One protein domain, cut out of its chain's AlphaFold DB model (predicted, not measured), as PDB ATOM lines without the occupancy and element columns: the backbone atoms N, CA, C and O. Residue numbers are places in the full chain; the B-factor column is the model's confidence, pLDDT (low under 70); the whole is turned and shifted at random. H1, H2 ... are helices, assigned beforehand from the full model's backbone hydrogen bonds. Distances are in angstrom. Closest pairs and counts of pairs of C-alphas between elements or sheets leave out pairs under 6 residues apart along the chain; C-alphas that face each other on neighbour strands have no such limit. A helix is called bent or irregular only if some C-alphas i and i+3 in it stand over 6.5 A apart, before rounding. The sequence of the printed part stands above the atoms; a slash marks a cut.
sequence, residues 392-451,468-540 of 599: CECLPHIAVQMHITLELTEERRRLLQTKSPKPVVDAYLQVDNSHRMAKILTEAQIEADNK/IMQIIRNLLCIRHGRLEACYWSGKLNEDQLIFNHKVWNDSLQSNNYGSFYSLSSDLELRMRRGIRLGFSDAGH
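What this domain is: This is residues 392 to 451 and 468 to 540 of the 599 residues of the protein "Hypothetical protein" of Meloidogyne enterolobii (UniProt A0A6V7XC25). What shape do these atoms make? The model is a flat arrangement of two openings that share the long helix H2: on one side H2, H4 and H5 make a triangle, and on the other H1 and H2 spread as a V, with H3 near the first residues of H1 and the unnamed stretch 476 to 493 winding through the opening. Residues 418 to 423, of which 418 to 419 belong to H1, and residues 509 to 514, of which 509 belongs to H4, stick out from the rest. What is it built of? The printed part has 133 residues, with five named helices, H1 to H5 in chain order, and no named strand; its class is all helix. It is only just compact, close to loose, with a radius of gyration of the C-alphas of 16.8 A and spans of 51 by 48 by 21 A.

How they stand to each other: What does H1, residues 392 to 419, touch? H1 and H2, residues 428 to 451, form a helical hairpin; they only just touch, with 3 pairs of C-alphas within 8 A, the closest those of Leu 406 and Leu 429, 6.7 A apart, at a steep tilt of 44 degrees, opposite ways. With residues 392 to 399 alone H1 touches H3, residues 468 to 475, the closest C-alphas being those of Cys 392 and Ile 468, 5.7 A apart. What else touches the hub, H2? H4, residues 494 to 509, is about perpendicular to it at 88 degrees, the closest C-alphas being those of Ala 438 and Leu 497, 4.7 A apart. H5, residues 516 to 529, touches H2 at a steep tilt of 55 degrees, with the C-alphas of Tyr 428 and Met 527 closest at 5.2 A, and touches H4 with those of Ser 507 and Phe 516 closest at 6.5 A. How complete are the helix backbones? Every O i to N i+4 pair is within hydrogen-bond range in H2, H3 and H4; in H1 it is 22 of 24, in H5 8 of 10.

Where its parts are: Where does H1 run? It spans 41.5 A from C-alpha 392 at (139.080, 130.602, 183.038), with a kink of 25 degrees near residue 399, and is irregular, C-alphas 393 and 396 being 7.4 A apart. How long are the others? H2 spans 34.8 A, H3 10.6 A, H4 22.7 A and H5 19.7 A, ending at C-alpha 529 at (138.469, 151.035, 155.983).

The domain as a whole: How are the parts linked? Residues 452 to 467 are not printed, and C-alphas 451 and 468 are 18.9 A apart across the cut; H3 to H4 is a long link of 18 residues. Where is confidence low? The pLDDT is under 70 at residues 421, 423 to 424, 506 to 522 and 536 to 538.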
ATOM      1  N   CYS A 392     137.955 130.326 182.136       91.94
ATOM      2  CA  CYS A 392     139.080 130.602 183.038       91.94
ATOM      3  C   CYS A 392     140.268 129.660 182.808       91.94
ATOM      4  O   CYS A 392     141.411 130.113 182.798       91.94
ATOM      5  N   GLU A 393     140.002 128.371 182.599       90.56
ATOM      6  CA  GLU A 393     141.032 127.361 182.335       90.56
ATOM      7  C   GLU A 393     141.700 127.563 180.967       90.56
ATOM      8  O   GLU A 393     142.921 127.458 180.842       90.56
ATOM      9  N   CYS A 394     140.918 127.903 179.939       91.69
ATOM     10  CA  CYS A 394     141.419 128.056 178.571       91.69
ATOM     11  C   CYS A 394     141.975 129.459 178.265       91.69
ATOM     12  O   CYS A 394     142.730 129.616 177.306       91.69
ATOM     13  N   LEU A 395     141.616 130.481 179.049       93.19
ATOM     14  CA  LEU A 395     141.891 131.899 178.784       93.19
ATOM     15  C   LEU A 395     143.366 132.208 178.478       93.19
ATOM     16  O   LEU A 395     143.606 132.935 177.515       93.19
ATOM     17  N   PRO A 396     144.363 131.661 179.204       93.00
ATOM     18  CA  PRO A 396     145.770 131.878 178.870       93.00
ATOM     19  C   PRO A 396     146.136 131.391 177.460       93.00
ATOM     20  O   PRO A 396     146.824 132.096 176.723       93.00
ATOM     21  N   HIS A 397     145.631 130.224 177.047       92.69
ATOM     22  CA  HIS A 397     145.847 129.693 175.698       92.69
ATOM     23  C   HIS A 397     145.103 130.516 174.644       92.69
ATOM     24  O   HIS A 397     145.675 130.860 173.610       92.69
ATOM     25  N   ILE A 398     143.849 130.883 174.921       94.81
ATOM     26  CA  ILE A 398     143.034 131.728 174.039       94.81
ATOM     27  C   ILE A 398     143.716 133.084 173.823       94.81
ATOM     28  O   ILE A 398     143.808 133.544 172.687       94.81
ATOM     29  N   ALA A 399     144.260 133.693 174.879       95.12
ATOM     30  CA  ALA A 399     144.964 134.969 174.804       95.12
ATOM     31  C   ALA A 399     146.196 134.900 173.889       95.12
ATOM     32  O   ALA A 399     146.383 135.806 173.079       95.12
ATOM     33  N   VAL A 400     146.988 133.822 173.950       94.56
ATOM     34  CA  VAL A 400     148.129 133.601 173.035       94.56
ATOM     35  C   VAL A 400     147.664 133.481 171.580       94.56
ATOM     36  O   VAL A 400     148.258 134.064 170.678       94.56
ATOM     37  N   GLN A 401     146.567 132.776 171.321       95.06
ATOM     38  CA  GLN A 401     146.053 132.605 169.957       95.06
ATOM     39  C   GLN A 401     145.440 133.898 169.389       95.06
ATOM     40  O   GLN A 401     145.645 134.251 168.223       95.06
ATOM     41  N   MET A 402     144.728 134.657 170.221       95.88
ATOM     42  CA  MET A 402     144.233 135.991 169.870       95.88
ATOM     43  C   MET A 402     145.386 136.984 169.647       95.88
ATOM     44  O   MET A 402     145.303 137.844 168.771       95.88
ATOM     45  N   HIS A 403     146.483 136.838 170.398       94.31
ATOM     46  CA  HIS A 403     147.715 137.607 170.225       94.31
ATOM     47  C   HIS A 403     148.330 137.333 168.845       94.31
ATOM     48  O   HIS A 403     148.558 138.262 168.073       94.31
ATOM     49  N   ILE A 404     148.476 136.061 168.466       94.94
ATOM     50  CA  ILE A 404     148.942 135.673 167.125       94.94
ATOM     51  C   ILE A 404     148.075 136.315 166.029       94.94
ATOM     52  O   ILE A 404     148.593 136.835 165.044       94.94
ATOM     53  N   THR A 405     146.751 136.348 166.202       94.44
ATOM     54  CA  THR A 405     145.840 136.990 165.234       94.44
ATOM     55  C   THR A 405     146.131 138.487 165.064       94.44
ATOM     56  O   THR A 405     146.133 139.003 163.939       94.44
ATOM     57  N   LEU A 406     146.421 139.190 166.161       93.00
ATOM     58  CA  LEU A 406     146.798 140.602 166.135       93.00
ATOM     59  C   LEU A 406     148.169 140.815 165.471       93.00
ATOM     60  O   LEU A 406     148.315 141.733 164.656       93.00
ATOM     61  N   GLU A 407     149.148 139.961 165.776       92.19
ATOM     62  CA  GLU A 407     150.493 140.012 165.191       92.19
ATOM     63  C   GLU A 407     150.482 139.755 163.685       92.19
ATOM     64  O   GLU A 407     151.013 140.575 162.938       92.19
ATOM     65  N   LEU A 408     149.803 138.698 163.224       92.19
ATOM     66  CA  LEU A 408     149.653 138.383 161.798       92.19
ATOM     67  C   LEU A 408     149.011 139.548 161.032       92.19
ATOM     68  O   LEU A 408     149.434 139.901 159.927       92.19
ATOM     69  N   THR A 409     148.002 140.192 161.626       90.81
ATOM     70  CA  THR A 409     147.334 141.355 161.025       90.81
ATOM     71  C   THR A 409     148.284 142.553 160.904       90.81
ATOM     72  O   THR A 409     148.301 143.247 159.882       90.81
ATOM     73  N   GLU A 410     149.104 142.797 161.924       87.62
ATOM     74  CA  GLU A 410     150.069 143.897 161.946       87.62
ATOM     75  C   GLU A 410     151.272 143.642 161.027       87.62
ATOM     76  O   GLU A 410     151.706 144.553 160.319       87.62
ATOM     77  N   GLU A 411     151.798 142.419 160.991       88.06
ATOM     78  CA  GLU A 411     152.838 142.007 160.047       88.06
ATOM     79  C   GLU A 411     152.366 142.240 158.611       88.06
ATOM     80  O   GLU A 411     153.047 142.898 157.818       88.06
ATOM     81  N   ARG A 412     151.137 141.815 158.304       84.62
ATOM     82  CA  ARG A 412     150.531 142.027 156.993       84.62
ATOM     83  C   ARG A 412     150.424 143.507 156.638       84.62
ATOM     84  O   ARG A 412     150.760 143.902 155.520       84.62
ATOM     85  N   ARG A 413     149.995 144.345 157.584       84.81
ATOM     86  CA  ARG A 413     149.932 145.801 157.400       84.81
ATOM     87  C   ARG A 413     151.312 146.380 157.069       84.81
ATOM     88  O   ARG A 413     151.427 147.181 156.140       84.81
ATOM     89  N   ARG A 414     152.367 145.952 157.776       84.56
ATOM     90  CA  ARG A 414     153.754 146.383 157.514       84.56
ATOM     91  C   ARG A 414     154.225 145.973 156.120       84.56
ATOM     92  O   ARG A 414     154.804 146.797 155.417       84.56
ATOM     93  N   LEU A 415     153.925 144.749 155.681       83.44
ATOM     94  CA  LEU A 415     154.270 144.271 154.334       83.44
ATOM     95  C   LEU A 415     153.577 145.065 153.218       83.44
ATOM     96  O   LEU A 415     154.137 145.247 152.139       83.44
ATOM     97  N   LEU A 416     152.361 145.558 153.450       81.25
ATOM     98  CA  LEU A 416     151.678 146.432 152.491       81.25
ATOM     99  C   LEU A 416     152.301 147.827 152.461       81.25
ATOM    100  O   LEU A 416     152.383 148.440 151.396       81.25
ATOM    101  N   GLN A 417     152.769 148.311 153.613       81.62
ATOM    102  CA  GLN A 417     153.428 149.608 153.736       81.62
ATOM    103  C   GLN A 417     154.760 149.651 152.988       81.62
ATOM    104  O   GLN A 417     155.080 150.672 152.392       81.62
ATOM    105  N   THR A 418     155.510 148.550 152.952       81.06
ATOM    106  CA  THR A 418     156.760 148.483 152.177       81.06
ATOM    107  C   THR A 418     156.525 148.409 150.666       81.06
ATOM    108  O   THR A 418     157.373 148.853 149.898       81.06
ATOM    109  N   LYS A 419     155.379 147.873 150.221       78.06
ATOM    110  CA  LYS A 419     155.046 147.695 148.795       78.06
ATOM    111  C   LYS A 419     154.337 148.898 148.158       78.06
ATOM    112  O   LYS A 419     154.303 148.992 146.933       78.06
ATOM    113  N   SER A 420     153.751 149.795 148.953       71.12
ATOM    114  CA  SER A 420     152.937 150.917 148.469       71.12
ATOM    115  C   SER A 420     153.557 152.272 148.831       71.12
ATOM    116  O   SER A 420     153.829 152.512 150.004       71.12
ATOM    117  N   PRO A 421     153.681 153.220 147.879       67.19
ATOM    118  CA  PRO A 421     154.113 154.588 148.174       67.19
ATOM    119  C   PRO A 421     153.034 155.425 148.888       67.19
ATOM    120  O   PRO A 421     153.317 156.525 149.358       67.19
ATOM    121  N   LYS A 422     151.784 154.940 148.954       72.50
ATOM    122  CA  LYS A 422     150.675 155.606 149.657       72.50
ATOM    123  C   LYS A 422     150.620 155.177 151.127       72.50
ATOM    124  O   LYS A 422     150.860 153.997 151.395       72.50
ATOM    125  N   PRO A 423     150.230 156.080 152.053       66.19
ATOM    126  CA  PRO A 423     150.051 155.734 153.456       66.19
ATOM    127  C   PRO A 423     149.011 154.621 153.578       66.19
ATOM    128  O   PRO A 423     147.900 154.715 153.055       66.19
ATOM    129  N   VAL A 424     149.419 153.537 154.227       69.25
ATOM    130  CA  VAL A 424     148.587 152.357 154.444       69.25
ATOM    131  C   VAL A 424     147.656 152.629 155.618       69.25
ATOM    132  O   VAL A 424     148.102 153.117 156.653       69.25
ATOM    133  N   VAL A 425     146.368 152.337 155.432       79.44
ATOM    134  CA  VAL A 425     145.325 152.513 156.455       79.44
ATOM    135  C   VAL A 425     145.643 151.655 157.686       79.44
ATOM    136  O   VAL A 425     146.284 150.606 157.573       79.44
ATOM    137  N   ASP A 426     145.190 152.097 158.857       83.31
ATOM    138  CA  ASP A 426     145.325 151.345 160.103       83.31
ATOM    139  C   ASP A 426     144.747 149.924 159.980       83.31
ATOM    140  O   ASP A 426     143.822 149.657 159.209       83.31
ATOM    141  N   ALA A 427     145.289 148.985 160.754       88.19
ATOM    142  CA  ALA A 427     144.708 147.651 160.867       88.19
ATOM    143  C   ALA A 427     143.404 147.712 161.677       88.19
ATOM    144  O   ALA A 427     143.374 148.329 162.741       88.19
ATOM    145  N   TYR A 428     142.356 147.024 161.209       91.31
ATOM    146  CA  TYR A 428     141.036 147.007 161.857       91.31
ATOM    147  C   TYR A 428     141.136 146.662 163.350       91.31
ATOM    148  O   TYR A 428     140.652 147.420 164.188       91.31
ATOM    149  N   LEU A 429     141.835 145.568 163.678       92.75
ATOM    150  CA  LEU A 429     141.979 145.097 165.057       92.75
ATOM    151  C   LEU A 429     142.729 146.091 165.953       92.75
ATOM    152  O   LEU A 429     142.444 146.163 167.139       92.75
ATOM    153  N   GLN A 430     143.661 146.876 165.407       90.94
ATOM    154  CA  GLN A 430     144.384 147.881 166.195       90.94
ATOM    155  C   GLN A 430     143.468 149.058 166.550       90.94
ATOM    156  O   GLN A 430     143.484 149.528 167.685       90.94
ATOM    157  N   VAL A 431     142.636 149.499 165.598       89.12
ATOM    158  CA  VAL A 431     141.655 150.570 165.822       89.12
ATOM    159  C   VAL A 431     140.607 150.125 166.842       89.12
ATOM    160  O   VAL A 431     140.418 150.812 167.844       89.12
ATOM    161  N   ASP A 432     139.990 148.957 166.636       91.31
ATOM    162  CA  ASP A 432     138.983 148.395 167.548       91.31
ATOM    163  C   ASP A 432     139.545 148.191 168.962       91.31
ATOM    164  O   ASP A 432     138.972 148.673 169.941       91.31
ATOM    165  N   ASN A 433     140.719 147.563 169.076       93.69
ATOM    166  CA  ASN A 433     141.324 147.327 170.377       93.69
ATOM    167  C   ASN A 433     141.693 148.633 171.089       93.69
ATOM    168  O   ASN A 433     141.477 148.735 172.291       93.69
ATOM    169  N   SER A 434     142.219 149.640 170.378       90.94
ATOM    170  CA  SER A 434     142.552 150.934 170.991       90.94
ATOM    171  C   SER A 434     141.325 151.608 171.609       90.94
ATOM    172  O   SER A 434     141.417 152.196 172.685       90.94
ATOM    173  N   HIS A 435     140.165 151.466 170.964       89.06
ATOM    174  CA  HIS A 435     138.909 152.004 171.460       89.06
ATOM    175  C   HIS A 435     138.418 151.254 172.703       89.06
ATOM    176  O   HIS A 435     138.162 151.874 173.735       89.06
ATOM    177  N   ARG A 436     138.367 149.918 172.639       92.00
ATOM    178  CA  ARG A 436     137.936 149.077 173.769       92.00
ATOM    179  C   ARG A 436     138.867 149.215 174.969       92.00
ATOM    180  O   ARG A 436     138.404 149.423 176.081       92.00
ATOM    181  N   MET A 437     140.181 149.199 174.747       94.44
ATOM    182  CA  MET A 437     141.173 149.369 175.814       94.44
ATOM    183  C   MET A 437     141.053 150.716 176.522       94.44
ATOM    184  O   MET A 437     141.243 150.777 177.732       94.44
ATOM    185  N   ALA A 438     140.717 151.788 175.801       92.00
ATOM    186  CA  ALA A 438     140.520 153.098 176.407       92.00
ATOM    187  C   ALA A 438     139.322 153.115 177.376       92.00
ATOM    188  O   ALA A 438     139.419 153.687 178.464       92.00
ATOM    189  N   LYS A 439     138.226 152.438 177.005       91.25
ATOM    190  CA  LYS A 439     137.058 152.235 177.869       91.25
ATOM    191  C   LYS A 439     137.416 151.380 179.092       91.25
ATOM    192  O   LYS A 439     137.277 151.848 180.218       91.25
ATOM    193  N   ILE A 440     137.973 150.188 178.863       93.38
ATOM    194  CA  ILE A 440     138.326 149.216 179.916       93.38
ATOM    195  C   ILE A 440     139.291 149.830 180.941       93.38
ATOM    196  O   ILE A 440     139.131 149.641 182.145       93.38
ATOM    197  N   LEU A 441     140.302 150.574 180.480       92.94
ATOM    198  CA  LEU A 441     141.286 151.199 181.363       92.94
ATOM    199  C   LEU A 441     140.665 152.307 182.220       92.94
ATOM    200  O   LEU A 441     140.957 152.382 183.410       92.94
ATOM    201  N   THR A 442     139.787 153.129 181.640       90.75
ATOM    202  CA  THR A 442     139.096 154.194 182.381       90.75
ATOM    203  C   THR A 442     138.192 153.605 183.468       90.75
ATOM    204  O   THR A 442     138.207 154.071 184.604       90.75
ATOM    205  N   GLU A 443     137.451 152.540 183.156       90.25
ATOM    206  CA  GLU A 443     136.620 151.819 184.131       90.25
ATOM    207  C   GLU A 443     137.472 151.190 185.244       90.25
ATOM    208  O   GLU A 443     137.150 151.317 186.426       90.25
ATOM    209  N   ALA A 444     138.616 150.594 184.895       89.12
ATOM    210  CA  ALA A 444     139.543 150.026 185.869       89.12
ATOM    211  C   ALA A 444     140.173 151.081 186.800       89.12
ATOM    212  O   ALA A 444     140.424 150.777 187.967       89.12
ATOM    213  N   GLN A 445     140.431 152.302 186.310       89.25
ATOM    214  CA  GLN A 445     140.902 153.424 187.134       89.25
ATOM    215  C   GLN A 445     139.842 153.845 188.150       89.25
ATOM    216  O   GLN A 445     140.133 153.914 189.339       89.25
ATOM    217  N   ILE A 446     138.593 154.008 187.704       88.12
ATOM    218  CA  ILE A 446     137.464 154.354 188.578       88.12
ATOM    219  C   ILE A 446     137.265 153.284 189.663       88.12
ATOM    220  O   ILE A 446     137.076 153.607 190.835       88.12
ATOM    221  N   GLU A 447     137.333 151.999 189.305       86.19
ATOM    222  CA  GLU A 447     137.248 150.905 190.281       86.19
ATOM    223  C   GLU A 447     138.395 150.919 191.302       86.19
ATOM    224  O   GLU A 447     138.176 150.605 192.475       86.19
ATOM    225  N   ALA A 448     139.618 151.236 190.868       85.69
ATOM    226  CA  ALA A 448     140.785 151.292 191.742       85.69
ATOM    227  C   ALA A 448     140.706 152.478 192.714       85.69
ATOM    228  O   ALA A 448     140.955 152.295 193.910       85.69
ATOM    229  N   ASP A 449     140.292 153.648 192.226       85.31
ATOM    230  CA  ASP A 449     140.103 154.853 193.032       85.31
ATOM    231  C   ASP A 449     139.021 154.616 194.101       85.31
ATOM    232  O   ASP A 449     139.288 154.778 195.293       85.31
ATOM    233  N   ASN A 450     137.862 154.069 193.714       83.94
ATOM    234  CA  ASN A 450     136.779 153.719 194.645       83.94
ATOM    235  C   ASN A 450     137.214 152.710 195.722       83.94
ATOM    236  O   ASN A 450     136.785 152.796 196.873       83.94
ATOM    237  N   LYS A 451     138.068 151.738 195.372       79.06
ATOM    238  CA  LYS A 451     138.617 150.776 196.340       79.06
ATOM    239  C   LYS A 451     139.610 151.430 197.292       79.06
ATOM    240  O   LYS A 451     139.602 151.088 198.468       79.06
ATOM    241  N   ILE A 468     137.074 135.474 186.756       90.88
ATOM    242  CA  ILE A 468     137.316 135.546 185.305       90.88
ATOM    243  C   ILE A 468     137.751 136.953 184.878       90.88
ATOM    244  O   ILE A 468     138.713 137.096 184.123       90.88
ATOM    245  N   MET A 469     137.130 137.985 185.462       92.69
ATOM    246  CA  MET A 469     137.441 139.391 185.200       92.69
ATOM    247  C   MET A 469     138.848 139.778 185.660       92.69
ATOM    248  O   MET A 469     139.548 140.516 184.970       92.69
ATOM    249  N   GLN A 470     139.320 139.235 186.784       90.12
ATOM    250  CA  GLN A 470     140.687 139.478 187.246       90.12
ATOM    251  C   GLN A 470     141.716 138.795 186.336       90.12
ATOM    252  O   GLN A 470     142.754 139.385 186.031       90.12
ATOM    253  N   ILE A 471     141.427 137.571 185.880       92.88
ATOM    254  CA  ILE A 471     142.300 136.827 184.963       92.88
ATOM    255  C   ILE A 471     142.445 137.591 183.645       92.88
ATOM    256  O   ILE A 471     143.567 137.849 183.208       92.88
ATOM    257  N   ILE A 472     141.332 138.002 183.030       94.50
ATOM    258  CA  ILE A 472     141.379 138.708 181.745       94.50
ATOM    259  C   ILE A 472     142.016 140.099 181.866       94.50
ATOM    260  O   ILE A 472     142.800 140.461 180.995       94.50
ATOM    261  N   ARG A 473     141.806 140.846 182.966       93.12
ATOM    262  CA  ARG A 473     142.511 142.126 183.214       93.12
ATOM    263  C   ARG A 473     144.020 141.940 183.304       93.12
ATOM    264  O   ARG A 473     144.769 142.690 182.681       93.12
ATOM    265  N   ASN A 474     144.465 140.894 184.001       92.88
ATOM    266  CA  ASN A 474     145.883 140.553 184.070       92.88
ATOM    267  C   ASN A 474     146.450 140.222 182.677       92.88
ATOM    268  O   ASN A 474     147.550 140.665 182.350       92.88
ATOM    269  N   LEU A 475     145.702 139.486 181.847       94.44
ATOM    270  CA  LEU A 475     146.087 139.149 180.469       94.44
ATOM    271  C   LEU A 475     146.033 140.359 179.510       94.44
ATOM    272  O   LEU A 475     146.764 140.393 178.519       94.44
ATOM    273  N   LEU A 476     145.211 141.367 179.817       94.19
ATOM    274  CA  LEU A 476     145.204 142.680 179.162       94.19
ATOM    275  C   LEU A 476     146.331 143.605 179.645       94.19
ATOM    276  O   LEU A 476     146.455 144.723 179.146       94.19
ATOM    277  N   CYS A 477     147.154 143.143 180.591       93.19
ATOM    278  CA  CYS A 477     148.222 143.911 181.226       93.19
ATOM    279  C   CYS A 477     147.712 145.143 181.994       93.19
ATOM    280  O   CYS A 477     148.405 146.156 182.055       93.19
ATOM    281  N   ILE A 478     146.516 145.059 182.587       91.88
ATOM    282  CA  ILE A 478     145.964 146.094 183.466       91.88
ATOM    283  C   ILE A 478     146.042 145.601 184.911       91.88
ATOM    284  O   ILE A 478     145.422 144.595 185.265       91.88
ATOM    285  N   ARG A 479     146.777 146.322 185.763       89.00
ATOM    286  CA  ARG A 479     146.904 146.016 187.196       89.00
ATOM    287  C   ARG A 479     146.752 147.275 188.031       89.00
ATOM    288  O   ARG A 479     147.351 148.297 187.721       89.00
ATOM    289  N   HIS A 480     145.954 147.194 189.097       85.12
ATOM    290  CA  HIS A 480     145.694 148.322 190.006       85.12
ATOM    291  C   HIS A 480     145.288 149.617 189.267       85.12
ATOM    292  O   HIS A 480     145.767 150.697 189.596       85.12
ATOM    293  N   GLY A 481     144.464 149.497 188.218       84.75
ATOM    294  CA  GLY A 481     144.019 150.636 187.402       84.75
ATOM    295  C   GLY A 481     145.076 151.216 186.451       84.75
ATOM    296  O   GLY A 481     144.838 152.263 185.862       84.75
ATOM    297  N   ARG A 482     146.235 150.571 186.275       88.94
ATOM    298  CA  ARG A 482     147.307 151.044 185.383       88.94
ATOM    299  C   ARG A 482     147.620 150.052 184.279       88.94
ATOM    300  O   ARG A 482     147.526 148.840 184.483       88.94
ATOM    301  N   LEU A 483     148.028 150.575 183.127       92.00
ATOM    302  CA  LEU A 483     148.452 149.780 181.981       92.00
ATOM    303  C   LEU A 483     149.956 149.475 182.068       92.00
ATOM    304  O   LEU A 483     150.793 150.359 181.906       92.00
ATOM    305  N   GLU A 484     150.312 148.209 182.285       90.06
ATOM    306  CA  GLU A 484     151.712 147.761 182.357       90.06
ATOM    307  C   GLU A 484     152.338 147.553 180.970       90.06
ATOM    308  O   GLU A 484     153.547 147.714 180.801       90.06
ATOM    309  N   ALA A 485     151.534 147.192 179.964       88.44
ATOM    310  CA  ALA A 485     152.016 146.959 178.606       88.44
ATOM    311  C   ALA A 485     150.984 147.357 177.546       88.44
ATOM    312  O   ALA A 485     149.788 147.129 177.684       88.44
ATOM    313  N   CYS A 486     151.475 147.891 176.430       87.12
ATOM    314  CA  CYS A 486     150.652 148.435 175.344       87.12
ATOM    315  C   CYS A 486     150.346 147.409 174.238       87.12
ATOM    316  O   CYS A 486     150.091 147.776 173.089       87.12
ATOM    317  N   TYR A 487     150.427 146.114 174.558       85.56
ATOM    318  CA  TYR A 487     150.283 145.051 173.565       85.56
ATOM    319  C   TYR A 487     148.894 145.077 172.909       85.56
ATOM    320  O   TYR A 487     148.769 145.101 171.685       85.56
ATOM    321  N   TRP A 488     147.848 145.148 173.734       91.62
ATOM    322  CA  TRP A 488     146.465 145.182 173.272       91.62
ATOM    323  C   TRP A 488     145.980 146.588 172.915       91.62
ATOM    324  O   TRP A 488     144.898 146.718 172.373       91.62
ATOM    325  N   SER A 489     146.735 147.654 173.181       86.62
ATOM    326  CA  SER A 489     146.227 149.032 173.095       86.62
ATOM    327  C   SER A 489     146.440 149.727 171.750       86.62
ATOM    328  O   SER A 489     146.324 150.948 171.667       86.62
ATOM    329  N   GLY A 490     146.800 149.015 170.680       78.56
ATOM    330  CA  GLY A 490     147.143 149.704 169.432       78.56
ATOM    331  C   GLY A 490     148.532 150.338 169.445       78.56
ATOM    332  O   GLY A 490     148.792 151.222 168.631       78.56
ATOM    333  N   LYS A 491     149.410 149.926 170.376       82.38
ATOM    334  CA  LYS A 491     150.669 150.613 170.720       82.38
ATOM    335  C   LYS A 491     150.460 152.019 171.305       82.38
ATOM    336  O   LYS A 491     151.381 152.831 171.262       82.38
ATOM    337  N   LEU A 492     149.266 152.312 171.827       87.38
ATOM    338  CA  LEU A 492     148.988 153.556 172.538       87.38
ATOM    339  C   LEU A 492     149.309 153.410 174.023       87.38
ATOM    340  O   LEU A 492     148.941 152.411 174.645       87.38
ATOM    341  N   ASN A 493     149.951 154.427 174.586       91.31
ATOM    342  CA  ASN A 493     150.243 154.487 176.015       91.31
ATOM    343  C   ASN A 493     148.993 154.878 176.820       91.31
ATOM    344  O   ASN A 493     148.019 155.390 176.264       91.31
ATOM    345  N   GLU A 494     149.052 154.694 178.140       89.88
ATOM    346  CA  GLU A 494     147.977 155.037 179.086       89.88
ATOM    347  C   GLU A 494     147.418 156.454 178.866       89.88
ATOM    348  O   GLU A 494     146.222 156.610 178.618       89.88
ATOM    349  N   ASP A 495     148.281 157.475 178.826       88.94
ATOM    350  CA  ASP A 495     147.862 158.872 178.628       88.94
ATOM    351  C   ASP A 495     147.109 159.089 177.308       88.94
ATOM    352  O   ASP A 495     146.138 159.846 177.246       88.94
ATOM    353  N   GLN A 496     147.540 158.409 176.242       89.38
ATOM    354  CA  GLN A 496     146.922 158.516 174.919       89.38
ATOM    355  C   GLN A 496     145.544 157.852 174.896       89.38
ATOM    356  O   GLN A 496     144.621 158.387 174.288       89.38
ATOM    357  N   LEU A 497     145.391 156.708 175.569       88.94
ATOM    358  CA  LEU A 497     144.104 156.027 175.700       88.94
ATOM    359  C   LEU A 497     143.107 156.879 176.485       88.94
ATOM    360  O   LEU A 497     141.992 157.092 176.016       88.94
ATOM    361  N   ILE A 498     143.517 157.413 177.637       88.19
ATOM    362  CA  ILE A 498     142.661 158.257 178.483       88.19
ATOM    363  C   ILE A 498     142.265 159.532 177.737       88.19
ATOM    364  O   ILE A 498     141.104 159.944 177.778       88.19
ATOM    365  N   PHE A 499     143.210 160.154 177.027       86.38
ATOM    366  CA  PHE A 499     142.925 161.315 176.189       86.38
ATOM    367  C   PHE A 499     141.897 160.982 175.101       86.38
ATOM    368  O   PHE A 499     140.889 161.677 174.988       86.38
ATOM    369  N   ASN A 500     142.104 159.896 174.350       82.94
ATOM    370  CA  ASN A 500     141.172 159.467 173.307       82.94
ATOM    371  C   ASN A 500     139.779 159.164 173.878       82.94
ATOM    372  O   ASN A 500     138.782 159.592 173.298       82.94
ATOM    373  N   HIS A 501     139.704 158.502 175.038       84.69
ATOM    374  CA  HIS A 501     138.443 158.223 175.722       84.69
ATOM    375  C   HIS A 501     137.687 159.505 176.088       84.69
ATOM    376  O   HIS A 501     136.495 159.615 175.805       84.69
ATOM    377  N   LYS A 502     138.380 160.500 176.661       84.06
ATOM    378  CA  LYS A 502     137.789 161.808 176.990       84.06
ATOM    379  C   LYS A 502     137.265 162.513 175.743       84.06
ATOM    380  O   LYS A 502     136.109 162.909 175.721       84.06
ATOM    381  N   VAL A 503     138.066 162.575 174.676       80.06
ATOM    382  CA  VAL A 503     137.657 163.186 173.399       80.06
ATOM    383  C   VAL A 503     136.397 162.520 172.832       80.06
ATOM    384  O   VAL A 503     135.491 163.214 172.363       80.06
ATOM    385  N   TRP A 504     136.304 161.189 172.895       73.31
ATOM    386  CA  TRP A 504     135.116 160.461 172.447       73.31
ATOM    387  C   TRP A 504     133.892 160.727 173.332       73.31
ATOM    388  O   TRP A 504     132.809 160.970 172.802       73.31
ATOM    389  N   ASN A 505     134.052 160.733 174.658       73.19
ATOM    390  CA  ASN A 505     132.942 160.924 175.594       73.19
ATOM    391  C   ASN A 505     132.425 162.376 175.618       73.19
ATOM    392  O   ASN A 505     131.219 162.610 175.595       73.19
ATOM    393  N   ASP A 506     133.317 163.366 175.555       69.19
ATOM    394  CA  ASP A 506     132.953 164.788 175.468       69.19
ATOM    395  C   ASP A 506     132.197 165.093 174.158       69.19
ATOM    396  O   ASP A 506     131.295 165.937 174.106       69.19
ATOM    397  N   SER A 507     132.503 164.347 173.092       60.53
ATOM    398  CA  SER A 507     131.774 164.403 171.817       60.53
ATOM    399  C   SER A 507     130.384 163.751 171.883       60.53
ATOM    400  O   SER A 507     129.506 164.136 171.115       60.53
ATOM    401  N   LEU A 508     130.162 162.791 172.793       59.03
ATOM    402  CA  LEU A 508     128.845 162.190 173.058       59.03
ATOM    403  C   LEU A 508     127.953 163.113 173.902       59.03
ATOM    404  O   LEU A 508     126.739 163.133 173.715       59.03
ATOM    405  N   GLN A 509     128.544 163.887 174.816       59.34
ATOM    406  CA  GLN A 509     127.809 164.788 175.713       59.34
ATOM    407  C   GLN A 509     127.532 166.171 175.098       59.34
ATOM    408  O   GLN A 509     126.541 166.820 175.445       59.34
ATOM    409  N   SER A 510     128.364 166.634 174.157       56.12
ATOM    410  CA  SER A 510     128.119 167.877 173.420       56.12
ATOM    411  C   SER A 510     127.056 167.666 172.335       56.12
ATOM    412  O   SER A 510     127.332 167.331 171.187       56.12
ATOM    413  N   ASN A 511     125.799 167.907 172.715       45.81
ATOM    414  CA  ASN A 511     124.582 167.842 171.894       45.81
ATOM    415  C   ASN A 511     124.524 168.923 170.778       45.81
ATOM    416  O   ASN A 511     123.515 169.599 170.581       45.81
ATOM    417  N   ASN A 512     125.622 169.138 170.049       45.91
ATOM    418  CA  ASN A 512     125.663 169.991 168.872       45.91
ATOM    419  C   ASN A 512     125.341 169.119 167.653       45.91
ATOM    420  O   ASN A 512     126.177 168.331 167.204       45.91
ATOM    421  N   TYR A 513     124.133 169.287 167.108       45.50
ATOM    422  CA  TYR A 513     123.522 168.545 165.989       45.50
ATOM    423  C   TYR A 513     124.344 168.472 164.672       45.50
ATOM    424  O   TYR A 513     123.864 167.929 163.682       45.50
ATOM    425  N   GLY A 514     125.585 168.975 164.644       44.28
ATOM    426  CA  GLY A 514     126.535 168.841 163.534       44.28
ATOM    427  C   GLY A 514     127.825 168.053 163.835       44.28
ATOM    428  O   GLY A 514     128.521 167.703 162.890       44.28
ATOM    429  N   SER A 515     128.157 167.752 165.102       47.91
ATOM    430  CA  SER A 515     129.438 167.109 165.486       47.91
ATOM    431  C   SER A 515     129.313 165.615 165.822       47.91
ATOM    432  O   SER A 515     130.262 164.859 165.618       47.91
ATOM    433  N   PHE A 516     128.138 165.163 166.277       37.62
ATOM    434  CA  PHE A 516     127.872 163.756 166.622       37.62
ATOM    435  C   PHE A 516     128.101 162.802 165.435       37.62
ATOM    436  O   PHE A 516     128.807 161.800 165.549       37.62
ATOM    437  N   TYR A 517     127.603 163.172 164.250       44.34
ATOM    438  CA  TYR A 517     127.790 162.399 163.019       44.34
ATOM    439  C   TYR A 517     129.218 162.427 162.471       44.34
ATOM    440  O   TYR A 517     129.459 161.770 161.468       44.34
ATOM    441  N   SER A 518     130.157 163.184 163.047       46.84
ATOM    442  CA  SER A 518     131.493 163.382 162.466       46.84
ATOM    443  C   SER A 518     132.567 162.457 163.040       46.84
ATOM    444  O   SER A 518     133.513 162.161 162.322       46.84
ATOM    445  N   LEU A 519     132.474 162.040 164.311       47.84
ATOM    446  CA  LEU A 519     133.566 161.329 165.002       47.84
ATOM    447  C   LEU A 519     133.227 159.869 165.338       47.84
ATOM    448  O   LEU A 519     134.078 158.999 165.180       47.84
ATOM    449  N   SER A 520     131.971 159.581 165.713       51.75
ATOM    450  CA  SER A 520     131.443 158.204 165.712       51.75
ATOM    451  C   SER A 520     131.481 157.638 164.291       51.75
ATOM    452  O   SER A 520     131.931 156.511 164.091       51.75
ATOM    453  N   SER A 521     131.168 158.469 163.287       57.88
ATOM    454  CA  SER A 521     131.402 158.097 161.894       57.88
ATOM    455  C   SER A 521     132.884 157.972 161.560       57.88
ATOM    456  O   SER A 521     133.207 157.074 160.803       57.88
ATOM    457  N   ASP A 522     133.795 158.791 162.103       68.94
ATOM    458  CA  ASP A 522     135.234 158.667 161.818       68.94
ATOM    459  C   ASP A 522     135.827 157.369 162.381       68.94
ATOM    460  O   ASP A 522     136.520 156.657 161.659       68.94
ATOM    461  N   LEU A 523     135.502 156.991 163.622       72.25
ATOM    462  CA  LEU A 523     135.916 155.703 164.188       72.25
ATOM    463  C   LEU A 523     135.324 154.533 163.392       72.25
ATOM    464  O   LEU A 523     136.063 153.640 162.974       72.25
ATOM    465  N   GLU A 524     134.020 154.562 163.105       73.25
ATOM    466  CA  GLU A 524     133.376 153.550 162.266       73.25
ATOM    467  C   GLU A 524     133.964 153.511 160.850       73.25
ATOM    468  O   GLU A 524     134.143 152.437 160.282       73.25
ATOM    469  N   LEU A 525     134.310 154.659 160.264       77.31
ATOM    470  CA  LEU A 525     134.949 154.760 158.953       77.31
ATOM    471  C   LEU A 525     136.368 154.196 158.993       77.31
ATOM    472  O   LEU A 525     136.744 153.469 158.071       77.31
ATOM    473  N   ARG A 526     137.145 154.486 160.041       79.38
ATOM    474  CA  ARG A 526     138.488 153.928 160.259       79.38
ATOM    475  C   ARG A 526     138.428 152.416 160.447       79.38
ATOM    476  O   ARG A 526     139.210 151.710 159.821       79.38
ATOM    477  N   MET A 527     137.456 151.904 161.201       81.25
ATOM    478  CA  MET A 527     137.210 150.465 161.342       81.25
ATOM    479  C   MET A 527     136.749 149.832 160.016       81.25
ATOM    480  O   MET A 527     137.287 148.814 159.578       81.25
ATOM    481  N   ARG A 528     135.808 150.447 159.292       80.31
ATOM    482  CA  ARG A 528     135.344 149.945 157.984       80.31
ATOM    483  C   ARG A 528     136.484 149.884 156.965       80.31
ATOM    484  O   ARG A 528     136.631 148.867 156.287       80.31
ATOM    485  N   ARG A 529     137.310 150.931 156.892       81.56
ATOM    486  CA  ARG A 529     138.469 151.035 155.983       81.56
ATOM    487  C   ARG A 529     139.701 150.274 156.471       81.56
ATOM    488  O   ARG A 529     140.647 150.125 155.701       81.56
ATOM    489  N   GLY A 530     139.691 149.819 157.721       82.50
ATOM    490  CA  GLY A 530     140.819 149.160 158.351       82.50
ATOM    491  C   GLY A 530     141.228 147.881 157.627       82.50
ATOM    492  O   GLY A 530     140.394 147.131 157.110       82.50
ATOM    493  N   ILE A 531     142.533 147.625 157.597       85.62
ATOM    494  CA  ILE A 531     143.080 146.429 156.958       85.62
ATOM    495  C   ILE A 531     142.723 145.198 157.780       85.62
ATOM    496  O   ILE A 531     142.858 145.182 159.004       85.62
ATOM    497  N   ARG A 532     142.283 144.168 157.064       89.38
ATOM    498  CA  ARG A 532     141.919 142.854 157.582       89.38
ATOM    499  C   ARG A 532     142.880 141.816 157.031       89.38
ATOM    500  O   ARG A 532     143.351 141.941 155.893       89.38
ATOM    501  N   LEU A 533     143.158 140.790 157.824       86.75
ATOM    502  CA  LEU A 533     143.971 139.670 157.371       86.75
ATOM    503  C   LEU A 533     143.297 139.003 156.153       86.75
ATOM    504  O   LEU A 533     142.076 138.981 156.026       86.75
ATOM    505  N   GLY A 534     144.103 138.555 155.191       79.25
ATOM    506  CA  GLY A 534     143.632 138.005 153.911       79.25
ATOM    507  C   GLY A 534     143.371 139.028 152.789       79.25
ATOM    508  O   GLY A 534     143.605 138.696 151.635       79.25
ATOM    509  N   PHE A 535     142.990 140.284 153.069       72.94
ATOM    510  CA  PHE A 535     142.406 141.196 152.054       72.94
ATOM    511  C   PHE A 535     143.311 141.539 150.852       72.94
ATOM    512  O   PHE A 535     142.812 141.823 149.766       72.94
ATOM    513  N   SER A 536     144.634 141.530 151.018       64.06
ATOM    514  CA  SER A 536     145.568 142.100 150.030       64.06
ATOM    515  C   SER A 536     146.889 141.351 149.872       64.06
ATOM    516  O   SER A 536     147.770 141.812 149.149       64.06
ATOM    517  N   ASP A 537     147.061 140.203 150.523       62.88
ATOM    518  CA  ASP A 537     148.373 139.538 150.548       62.88
ATOM    519  C   ASP A 537     148.673 138.669 149.350       62.88
ATOM    520  O   ASP A 537     149.786 138.183 149.187       62.88
ATOM    521  N   ALA A 538     147.657 138.389 148.539       67.81
ATOM    522  CA  ALA A 538     147.757 137.329 147.558       67.81
ATOM    523  C   ALA A 538     148.203 135.994 148.193       67.81
ATOM    524  O   ALA A 538     148.644 135.121 147.462       67.81
ATOM    525  N   GLY A 539     148.045 135.795 149.512       79.69
ATOM    526  CA  GLY A 539     148.360 134.538 150.203       79.69
ATOM    527  C   GLY A 539     147.618 133.368 149.554       79.69
ATOM    528  O   GLY A 539     148.218 132.391 149.116       79.69
ATOM    529  N   HIS A 540     146.327 133.567 149.283       85.69
ATOM    530  CA  HIS A 540     145.498 132.626 148.527       85.69
ATOM    531  C   HIS A 540     145.890 132.453 147.035       85.69
ATOM    532  O   HIS A 540     145.433 131.513 146.378       85.69
TER     533      HIS A 540